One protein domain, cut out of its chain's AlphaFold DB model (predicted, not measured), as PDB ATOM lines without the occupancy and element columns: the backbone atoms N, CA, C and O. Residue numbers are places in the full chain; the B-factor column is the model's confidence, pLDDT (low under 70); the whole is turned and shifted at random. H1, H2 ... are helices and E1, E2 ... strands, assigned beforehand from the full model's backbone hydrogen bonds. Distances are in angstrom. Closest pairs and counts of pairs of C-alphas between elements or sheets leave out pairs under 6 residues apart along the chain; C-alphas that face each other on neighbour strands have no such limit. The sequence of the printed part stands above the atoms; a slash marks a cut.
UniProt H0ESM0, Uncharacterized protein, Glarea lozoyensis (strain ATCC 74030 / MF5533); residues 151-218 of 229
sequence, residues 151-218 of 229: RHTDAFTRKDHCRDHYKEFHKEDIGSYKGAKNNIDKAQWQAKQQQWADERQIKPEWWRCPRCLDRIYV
ATOM      1  N   ARG A 151      22.177   9.066 -12.358       90.88
ATOM      2  CA  ARG A 151      22.986   7.842 -12.238       90.88
ATOM      3  C   ARG A 151      24.497   8.062 -12.452       90.88
ATOM      4  O   ARG A 151      25.256   7.099 -12.512       90.88
ATOM      5  N   HIS A 152      24.945   9.314 -12.592       89.50
ATOM      6  CA  HIS A 152      26.363   9.691 -12.504       89.50
ATOM      7  C   HIS A 152      26.836   9.711 -11.042       89.50
ATOM      8  O   HIS A 152      27.953   9.299 -10.740       89.50
ATOM      9  N   THR A 153      25.978  10.153 -10.115       87.19
ATOM     10  CA  THR A 153      26.231  10.075  -8.667       87.19
ATOM     11  C   THR A 153      25.762   8.742  -8.076       87.19
ATOM     12  O   THR A 153      26.468   8.166  -7.254       87.19
ATOM     13  N   ASP A 154      24.615   8.225  -8.526       88.19
ATOM     14  CA  ASP A 154      24.014   6.955  -8.087       88.19
ATOM     15  C   ASP A 154      24.442   5.773  -8.988       88.19
ATOM     16  O   ASP A 154      23.931   5.574 -10.097       88.19
ATOM     17  N   ALA A 155      25.428   5.002  -8.523       88.75
ATOM     18  CA  ALA A 155      26.105   3.965  -9.300       88.75
ATOM     19  C   ALA A 155      25.254   2.710  -9.569       88.75
ATOM     20  O   ALA A 155      24.389   2.303  -8.794       88.75
ATOM     21  N   PHE A 156      25.534   2.026 -10.678       89.88
ATOM     22  CA  PHE A 156      25.050   0.671 -10.933       89.88
ATOM     23  C   PHE A 156      26.027  -0.358 -10.364       89.88
ATOM     24  O   PHE A 156      27.202  -0.349 -10.706       89.88
ATOM     25  N   THR A 157      25.523  -1.326  -9.601       84.25
ATOM     26  CA  THR A 157      26.298  -2.490  -9.129       84.25
ATOM     27  C   THR A 157      26.509  -3.565 -10.203       84.25
ATOM     28  O   THR A 157      27.084  -4.616  -9.929       84.25
ATOM     29  N   ARG A 158      25.966  -3.378 -11.422       84.38
ATOM     30  CA  ARG A 158      25.963  -4.390 -12.495       84.38
ATOM     31  C   ARG A 158      26.005  -3.769 -13.897       84.38
ATOM     32  O   ARG A 158      25.222  -2.874 -14.220       84.38
ATOM     33  N   LYS A 159      26.872  -4.317 -14.761       87.62
ATOM     34  CA  LYS A 159      27.124  -3.828 -16.133       87.62
ATOM     35  C   LYS A 159      25.911  -3.978 -17.072       87.62
ATOM     36  O   LYS A 159      25.716  -3.149 -17.949       87.62
ATOM     37  N   ASP A 160      25.034  -4.963 -16.884       87.69
ATOM     38  CA  ASP A 160      23.807  -5.096 -17.690       87.69
ATOM     39  C   ASP A 160      22.762  -4.007 -17.386       87.69
ATOM     40  O   ASP A 160      22.187  -3.453 -18.320       87.69
ATOM     41  N   HIS A 161      22.566  -3.637 -16.115       90.69
ATOM     42  CA  HIS A 161      21.688  -2.520 -15.741       90.69
ATOM     43  C   HIS A 161      22.215  -1.175 -16.261       90.69
ATOM     44  O   HIS A 161      21.438  -0.366 -16.761       90.69
ATOM     45  N   CYS A 162      23.534  -0.963 -16.215       91.25
ATOM     46  CA  CYS A 162      24.161   0.222 -16.800       91.25
ATOM     47  C   CYS A 162      24.000   0.260 -18.337       91.25
ATOM     48  O   CYS A 162      23.636   1.292 -18.899       91.25
ATOM     49  N   ARG A 163      24.163  -0.884 -19.024       91.62
ATOM     50  CA  ARG A 163      23.933  -1.003 -20.477       91.62
ATOM     51  C   ARG A 163      22.493  -0.663 -20.874       91.62
ATOM     52  O   ARG A 163      22.285   0.098 -21.818       91.62
ATOM     53  N   ASP A 164      21.508  -1.219 -20.169       90.50
ATOM     54  CA  ASP A 164      20.095  -0.932 -20.438       90.50
ATOM     55  C   ASP A 164      19.744   0.532 -20.116       90.50
ATOM     56  O   ASP A 164      18.969   1.141 -20.850       90.50
ATOM     57  N   HIS A 165      20.379   1.149 -19.113       94.06
ATOM     58  CA  HIS A 165      20.239   2.582 -18.841       94.06
ATOM     59  C   HIS A 165      20.733   3.466 -20.003       94.06
ATOM     60  O   HIS A 165      19.975   4.318 -20.473       94.06
ATOM     61  N   TYR A 166      21.947   3.243 -20.525       92.69
ATOM     62  CA  TYR A 166      22.445   3.970 -21.707       92.69
ATOM     63  C   TYR A 166      21.503   3.808 -22.917       92.69
ATOM     64  O   TYR A 166      21.175   4.769 -23.616       92.69
ATOM     65  N   LYS A 167      20.979   2.596 -23.119       90.50
ATOM     66  CA  LYS A 167      20.048   2.275 -24.206       90.50
ATOM     67  C   LYS A 167      18.667   2.923 -24.060       90.50
ATOM     68  O   LYS A 167      18.089   3.364 -25.055       90.50
ATOM     69  N   GLU A 168      18.089   2.943 -22.864       89.69
ATOM     70  CA  GLU A 168      16.688   3.345 -22.668       89.69
ATOM     71  C   GLU A 168      16.534   4.812 -22.263       89.69
ATOM     72  O   GLU A 168      15.581   5.455 -22.714       89.69
ATOM     73  N   PHE A 169      17.487   5.357 -21.500       91.88
ATOM     74  CA  PHE A 169      17.481   6.742 -21.022       91.88
ATOM     75  C   PHE A 169      18.286   7.675 -21.939       91.88
ATOM     76  O   PHE A 169      17.745   8.670 -22.414       91.88
ATOM     77  N   HIS A 170      19.535   7.324 -22.267       92.44
ATOM     78  CA  HIS A 170      20.388   8.129 -23.160       92.44
ATOM     79  C   HIS A 170      20.137   7.884 -24.658       92.44
ATOM     80  O   HIS A 170      20.644   8.626 -25.495       92.44
ATOM     81  N   LYS A 171      19.308   6.885 -24.994       91.44
ATOM     82  CA  LYS A 171      18.971   6.476 -26.371       91.44
ATOM     83  C   LYS A 171      20.197   6.129 -27.225       91.44
ATOM     84  O   LYS A 171      20.162   6.284 -28.441       91.44
ATOM     85  N   GLU A 172      21.258   5.607 -26.617       90.69
ATOM     86  CA  GLU A 172      22.405   5.101 -27.374       90.69
ATOM     87  C   GLU A 172      22.021   3.889 -28.244       90.69
ATOM     88  O   GLU A 172      21.071   3.146 -27.956       90.69
ATOM     89  N   ASP A 173      22.790   3.673 -29.307       86.81
ATOM     90  CA  ASP A 173      22.659   2.636 -30.337       86.81
ATOM     91  C   ASP A 173      23.163   1.247 -29.898       86.81
ATOM     92  O   ASP A 173      23.525   0.392 -30.703       86.81
ATOM     93  N   ILE A 174      23.118   0.964 -28.592       87.12
ATOM     94  CA  ILE A 174      23.657  -0.275 -28.025       87.12
ATOM     95  C   ILE A 174      22.774  -1.491 -28.381       87.12
ATOM     96  O   ILE A 174      21.777  -1.824 -27.719       87.12
ATOM     97  N   GLY A 175      23.200  -2.220 -29.414       82.06
ATOM     98  CA  GLY A 175      22.692  -3.537 -29.805       82.06
ATOM     99  C   GLY A 175      21.557  -3.486 -30.832       82.06
ATOM    100  O   GLY A 175      21.741  -3.019 -31.946       82.06
ATOM    101  N   SER A 176      20.397  -4.050 -30.490       78.44
ATOM    102  CA  SER A 176      19.233  -4.187 -31.385       78.44
ATOM    103  C   SER A 176      17.921  -4.050 -30.599       78.44
ATOM    104  O   SER A 176      17.931  -4.102 -29.363       78.44
ATOM    105  N   TYR A 177      16.800  -3.855 -31.294       77.81
ATOM    106  CA  TYR A 177      15.447  -3.799 -30.740       77.81
ATOM    107  C   TYR A 177      15.154  -4.936 -29.739       77.81
ATOM    108  O   TYR A 177      15.465  -6.105 -29.979       77.81
ATOM    109  N   LYS A 178      14.519  -4.606 -28.604       69.75
ATOM    110  CA  LYS A 178      14.082  -5.588 -27.594       69.75
ATOM    111  C   LYS A 178      12.849  -6.357 -28.101       69.75
ATOM    112  O   LYS A 178      11.719  -6.048 -27.741       69.75
ATOM    113  N   GLY A 179      13.075  -7.385 -28.920       64.88
ATOM    114  CA  GLY A 179      12.030  -8.296 -29.385       64.88
ATOM    115  C   GLY A 179      12.592  -9.579 -29.998       64.88
ATOM    116  O   GLY A 179      13.490  -9.536 -30.839       64.88
ATOM    117  N   ALA A 180      12.051 -10.731 -29.593       62.47
ATOM    118  CA  ALA A 180      12.452 -12.021 -30.147       62.47
ATOM    119  C   ALA A 180      12.015 -12.137 -31.617       62.47
ATOM    120  O   ALA A 180      10.823 -12.168 -31.919       62.47
ATOM    121  N   LYS A 181      12.994 -12.282 -32.518       62.75
ATOM    122  CA  LYS A 181      12.809 -12.536 -33.961       62.75
ATOM    123  C   LYS A 181      11.946 -13.779 -34.257       62.75
ATOM    124  O   LYS A 181      11.438 -13.939 -35.355       62.75
ATOM    125  N   ASN A 182      11.790 -14.651 -33.264       66.38
ATOM    126  CA  ASN A 182      11.073 -15.921 -33.323       66.38
ATOM    127  C   ASN A 182       9.540 -15.773 -33.210       66.38
ATOM    128  O   ASN A 182       8.840 -16.759 -33.396       66.38
ATOM    129  N   ASN A 183       9.028 -14.594 -32.828       70.56
ATOM    130  CA  ASN A 183       7.615 -14.382 -32.460       70.56
ATOM    131  C   ASN A 183       6.968 -13.182 -33.188       70.56
ATOM    132  O   ASN A 183       5.941 -12.660 -32.763       70.56
ATOM    133  N   ILE A 184       7.621 -12.684 -34.240       76.94
ATOM    134  CA  ILE A 184       7.202 -11.559 -35.088       76.94
ATOM    135  C   ILE A 184       7.696 -11.881 -36.504       76.94
ATOM    136  O   ILE A 184       8.805 -12.399 -36.647       76.94
ATOM    137  N   ASP A 185       6.915 -11.579 -37.544       86.19
ATOM    138  CA  ASP A 185       7.368 -11.761 -38.929       86.19
ATOM    139  C   ASP A 185       8.654 -10.958 -39.232       86.19
ATOM    140  O   ASP A 185       8.898  -9.890 -38.667       86.19
ATOM    141  N   LYS A 186       9.472 -11.454 -40.168       86.31
ATOM    142  CA  LYS A 186      10.737 -10.836 -40.576       86.31
ATOM    143  C   LYS A 186      10.560  -9.375 -41.014       86.31
ATOM    144  O   LYS A 186      11.361  -8.545 -40.586       86.31
ATOM    145  N   ALA A 187       9.542  -9.041 -41.809       87.62
ATOM    146  CA  ALA A 187       9.325  -7.670 -42.274       87.62
ATOM    147  C   ALA A 187       8.867  -6.753 -41.126       87.62
ATOM    148  O   ALA A 187       9.379  -5.644 -40.974       87.62
ATOM    149  N   GLN A 188       7.978  -7.242 -40.255       86.81
ATOM    150  CA  GLN A 188       7.556  -6.512 -39.053       86.81
ATOM    151  C   GLN A 188       8.709  -6.295 -38.057       86.81
ATOM    152  O   GLN A 188       8.803  -5.233 -37.440       86.81
ATOM    153  N   TRP A 189       9.607  -7.274 -37.905       87.06
ATOM    154  CA  TRP A 189      10.814  -7.137 -37.088       87.06
ATOM    155  C   TRP A 189      11.786  -6.124 -37.703       87.06
ATOM    156  O   TRP A 189      12.324  -5.296 -36.975       87.06
ATOM    157  N   GLN A 190      11.967  -6.125 -39.030       87.06
ATOM    158  CA  GLN A 190      12.795  -5.133 -39.726       87.06
ATOM    159  C   GLN A 190      12.239  -3.709 -39.572       87.06
ATOM    160  O   GLN A 190      13.002  -2.812 -39.230       87.06
ATOM    161  N   ALA A 191      10.925  -3.503 -39.718       89.31
ATOM    162  CA  ALA A 191      10.295  -2.198 -39.493       89.31
ATOM    163  C   ALA A 191      10.497  -1.692 -38.050       89.31
ATOM    164  O   ALA A 191      10.871  -0.540 -37.838       89.31
ATOM    165  N   LYS A 192      10.335  -2.571 -37.049       87.88
ATOM    166  CA  LYS A 192      10.588  -2.247 -35.633       87.88
ATOM    167  C   LYS A 192      12.066  -2.006 -35.322       87.88
ATOM    168  O   LYS A 192      12.376  -1.162 -34.487       87.88
ATOM    169  N   GLN A 193      12.977  -2.717 -35.985       87.62
ATOM    170  CA  GLN A 193      14.420  -2.492 -35.876       87.62
ATOM    171  C   GLN A 193      14.839  -1.159 -36.519       87.62
ATOM    172  O   GLN A 193      15.737  -0.516 -35.981       87.62
ATOM    173  N   GLN A 194      14.190  -0.735 -37.610       88.38
ATOM    174  CA  GLN A 194      14.419   0.578 -38.221       88.38
ATOM    175  C   GLN A 194      13.932   1.695 -37.295       88.38
ATOM    176  O   GLN A 194      14.754   2.492 -36.864       88.38
ATOM    177  N   GLN A 195      12.664   1.668 -36.859       89.25
ATOM    178  CA  GLN A 195      12.141   2.649 -35.895       89.25
ATOM    179  C   GLN A 195      13.012   2.718 -34.626       89.25
ATOM    180  O   GLN A 195      13.348   3.798 -34.146       89.25
ATOM    181  N   TRP A 196      13.428   1.563 -34.094       89.25
ATOM    182  CA  TRP A 196      14.324   1.512 -32.938       89.25
ATOM    183  C   TRP A 196      15.665   2.210 -33.194       89.25
ATOM    184  O   TRP A 196      16.201   2.790 -32.250       89.25
ATOM    185  N   ALA A 197      16.196   2.146 -34.420       86.31
ATOM    186  CA  ALA A 197      17.430   2.808 -34.840       86.31
ATOM    187  C   ALA A 197      17.229   4.317 -35.089       86.31
ATOM    188  O   ALA A 197      18.071   5.110 -34.680       86.31
ATOM    189  N   ASP A 198      16.098   4.718 -35.673       87.88
ATOM    190  CA  ASP A 198      15.747   6.125 -35.924       87.88
ATOM    191  C   ASP A 198      15.579   6.920 -34.608       87.88
ATOM    192  O   ASP A 198      15.861   8.113 -34.542       87.88
ATOM    193  N   GLU A 199      15.175   6.245 -33.525       88.88
ATOM    194  CA  GLU A 199      15.114   6.791 -32.160       88.88
ATOM    195  C   GLU A 199      16.494   6.969 -31.474       88.88
ATOM    196  O   GLU A 199      16.538   7.407 -30.317       88.88
ATOM    197  N   ARG A 200      17.617   6.581 -32.103       90.25
ATOM    198  CA  ARG A 200      18.949   6.548 -31.461       90.25
ATOM    199  C   ARG A 200      19.733   7.851 -31.612       90.25
ATOM    200  O   ARG A 200      19.770   8.466 -32.673       90.25
ATOM    201  N   GLN A 201      20.501   8.199 -30.580       87.69
ATOM    202  CA  GLN A 201      21.516   9.256 -30.640       87.69
ATOM    203  C   GLN A 201      22.858   8.721 -31.167       87.69
ATOM    204  O   GLN A 201      23.856   8.735 -30.452       87.69
ATOM    205  N   ILE A 202      22.883   8.255 -32.420       86.56
ATOM    206  CA  ILE A 202      24.122   7.810 -33.082       86.56
ATOM    207  C   ILE A 202      25.100   8.993 -33.172       86.56
ATOM    208  O   ILE A 202      24.727  10.091 -33.596       86.56
ATOM    209  N   LYS A 203      26.361   8.773 -32.786       86.00
ATOM    210  CA  LYS A 203      27.446   9.755 -32.905       86.00
ATOM    211  C   LYS A 203      28.523   9.231 -33.863       86.00
ATOM    212  O   LYS A 203      29.015   8.132 -33.652       86.00
ATOM    213  N   PRO A 204      28.927   9.993 -34.898       84.56
ATOM    214  CA  PRO A 204      29.997   9.559 -35.802       84.56
ATOM    215  C   PRO A 204      31.388   9.644 -35.147       84.56
ATOM    216  O   PRO A 204      32.317   8.971 -35.574       84.56
ATOM    217  N   GLU A 205      31.523  10.469 -34.106       87.06
ATOM    218  CA  GLU A 205      32.764  10.717 -33.362       87.06
ATOM    219  C   GLU A 205      33.157   9.562 -32.427       87.06
ATOM    220  O   GLU A 205      34.338   9.392 -32.129       87.06
ATOM    221  N   TRP A 206      32.184   8.800 -31.912       88.69
ATOM    222  CA  TRP A 206      32.414   7.732 -30.938       88.69
ATOM    223  C   TRP A 206      31.256   6.736 -30.866       88.69
ATOM    224  O   TRP A 206      30.098   7.092 -31.059       88.69
ATOM    225  N   TRP A 207      31.579   5.500 -30.493       88.69
ATOM    226  CA  TRP A 207      30.629   4.420 -30.211       88.69
ATOM    227  C   TRP A 207      30.942   3.798 -28.845       88.69
ATOM    228  O   TRP A 207      32.064   3.916 -28.352       88.69
ATOM    229  N   ARG A 208      29.975   3.142 -28.191       89.94
ATOM    230  CA  ARG A 208      30.208   2.505 -26.881       89.94
ATOM    231  C   ARG A 208      30.482   1.010 -27.021       89.94
ATOM    232  O   ARG A 208      29.667   0.282 -27.587       89.94
ATOM    233  N   CYS A 209      31.580   0.520 -26.441       87.12
ATOM    234  CA  CYS A 209      31.907  -0.905 -26.466       87.12
ATOM    235  C   CYS A 209      30.849  -1.697 -25.670       87.12
ATOM    236  O   CYS A 209      30.784  -1.559 -24.447       87.12
ATOM    237  N   PRO A 210      30.018  -2.569 -26.281       84.69
ATOM    238  CA  PRO A 210      28.879  -3.172 -25.580       84.69
ATOM    239  C   PRO A 210      29.298  -4.137 -24.460       84.69
ATOM    240  O   PRO A 210      28.486  -4.453 -23.588       84.69
ATOM    241  N   ARG A 211      30.551  -4.616 -24.475       84.75
ATOM    242  CA  ARG A 211      31.134  -5.489 -23.448       84.75
ATOM    243  C   ARG A 211      31.560  -4.708 -22.200       84.75
ATOM    244  O   ARG A 211      31.102  -5.057 -21.116       84.75
ATOM    245  N   CYS A 212      32.401  -3.686 -22.364       85.38
ATOM    246  CA  CYS A 212      33.036  -2.965 -21.254       85.38
ATOM    247  C   CYS A 212      32.282  -1.690 -20.830       85.38
ATOM    248  O   CYS A 212      32.317  -1.332 -19.658       85.38
ATOM    249  N   LEU A 213      31.482  -1.120 -21.741       88.06
ATOM    250  CA  LEU A 213      30.717   0.134 -21.632       88.06
ATOM    251  C   LEU A 213      31.527   1.431 -21.770       88.06
ATOM    252  O   LEU A 213      30.957   2.510 -21.624       88.06
ATOM    253  N   ASP A 214      32.800   1.358 -22.142       87.62
ATOM    254  CA  ASP A 214      33.622   2.533 -22.450       87.62
ATOM    255  C   ASP A 214      33.258   3.157 -23.807       87.62
ATOM    256  O   ASP A 214      32.852   2.452 -24.740       87.62
ATOM    257  N   ARG A 215      33.422   4.481 -23.933       89.44
ATOM    258  CA  ARG A 215      33.311   5.192 -25.218       89.44
ATOM    259  C   ARG A 215      34.619   5.067 -25.993       89.44
ATOM    260  O   ARG A 215      35.680   5.400 -25.473       89.44
ATOM    261  N   ILE A 216      34.526   4.636 -27.244       86.50
ATOM    262  CA  ILE A 216      35.642   4.480 -28.173       86.50
ATOM    263  C   ILE A 216      35.506   5.561 -29.238       86.50
ATOM    264  O   ILE A 216      34.546   5.561 -30.010       86.50
ATOM    265  N   TYR A 217      36.455   6.494 -29.257       87.00
ATOM    266  CA  TYR A 217      36.477   7.612 -30.198       87.00
ATOM    267  C   TYR A 217      37.133   7.207 -31.524       87.00
ATOM    268  O   TYR A 217      38.087   6.425 -31.553       87.00
ATOM    269  N   VAL A 218      36.616   7.745 -32.627       83.25
ATOM    270  CA  VAL A 218      37.096   7.486 -33.988       83.25
ATOM    271  C   VAL A 218      38.145   8.537 -34.356       83.25
ATOM    272  O   VAL A 218      37.824   9.715 -34.508       83.25
TER     273      VAL A 218
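What this domain is: This is residues 151 to 218 of the 229 residues of an uncharacterized protein of Glarea lozoyensis (strain ATCC 74030 / MF5533) (UniProt H0ESM0). A small two-strand hairpin, E1 and E2, and helix H1 make one end of a loose model, while the longer helix H2 makes the other. From H1, the long stretch of residues 169 to 185 runs out to the start of H2, and H2 folds back toward the hairpin's end of the domain. The 68 printed residues hold two named helices and then two named strands, in the order H1, H2, E1, E2; the sheet, E1 - E2, is antiparallel. The class is mixed, helices and strands, with under half of the residues, 29, in named elements. The radius of gyration of the C-alphas is 13.7 A, and the spans are 41 by 28 by 18 A.

How they stand to each other: E1, residues 206 to 208, and E2, residues 215 to 217, form an antiparallel hairpin, with 154 degrees between their directions. The C-alphas of Trp 207 and Ile 216 face each other at 5.4 A. N 207 and O 216 are 3.0 A apart, and N 216 and O 207 are 2.8 A apart, both within hydrogen-bond range. H1, residues 159 to 168, is apart from E1 and from E2. H2, residues 186 to 198, is apart from E2 and from H1. In H1 and H2 every O i to N i+4 pair is within hydrogen-bond range.

Where its parts are: E1 begins at C-alpha 206, (32.414, 7.732, -30.938), and E2 ends at C-alpha 217, (36.477, 7.612, -30.198). H2 measures 18.3 A from first to last C-alpha and begins at C-alpha 186, (10.737, -10.836, -40.576). H1 measures 14.3 A.

The domain as a whole: The two C-alphas farthest apart, those of Thr 153 and Asp 185, are 41.8 A apart. The printed part has no cut. The link from H1 to H2, 17 residues, is long; those from H2 to E1 and from E1 to E2 are short. The mean pLDDT of the printed part is 85.7, and residues 178 to 182 are under 70.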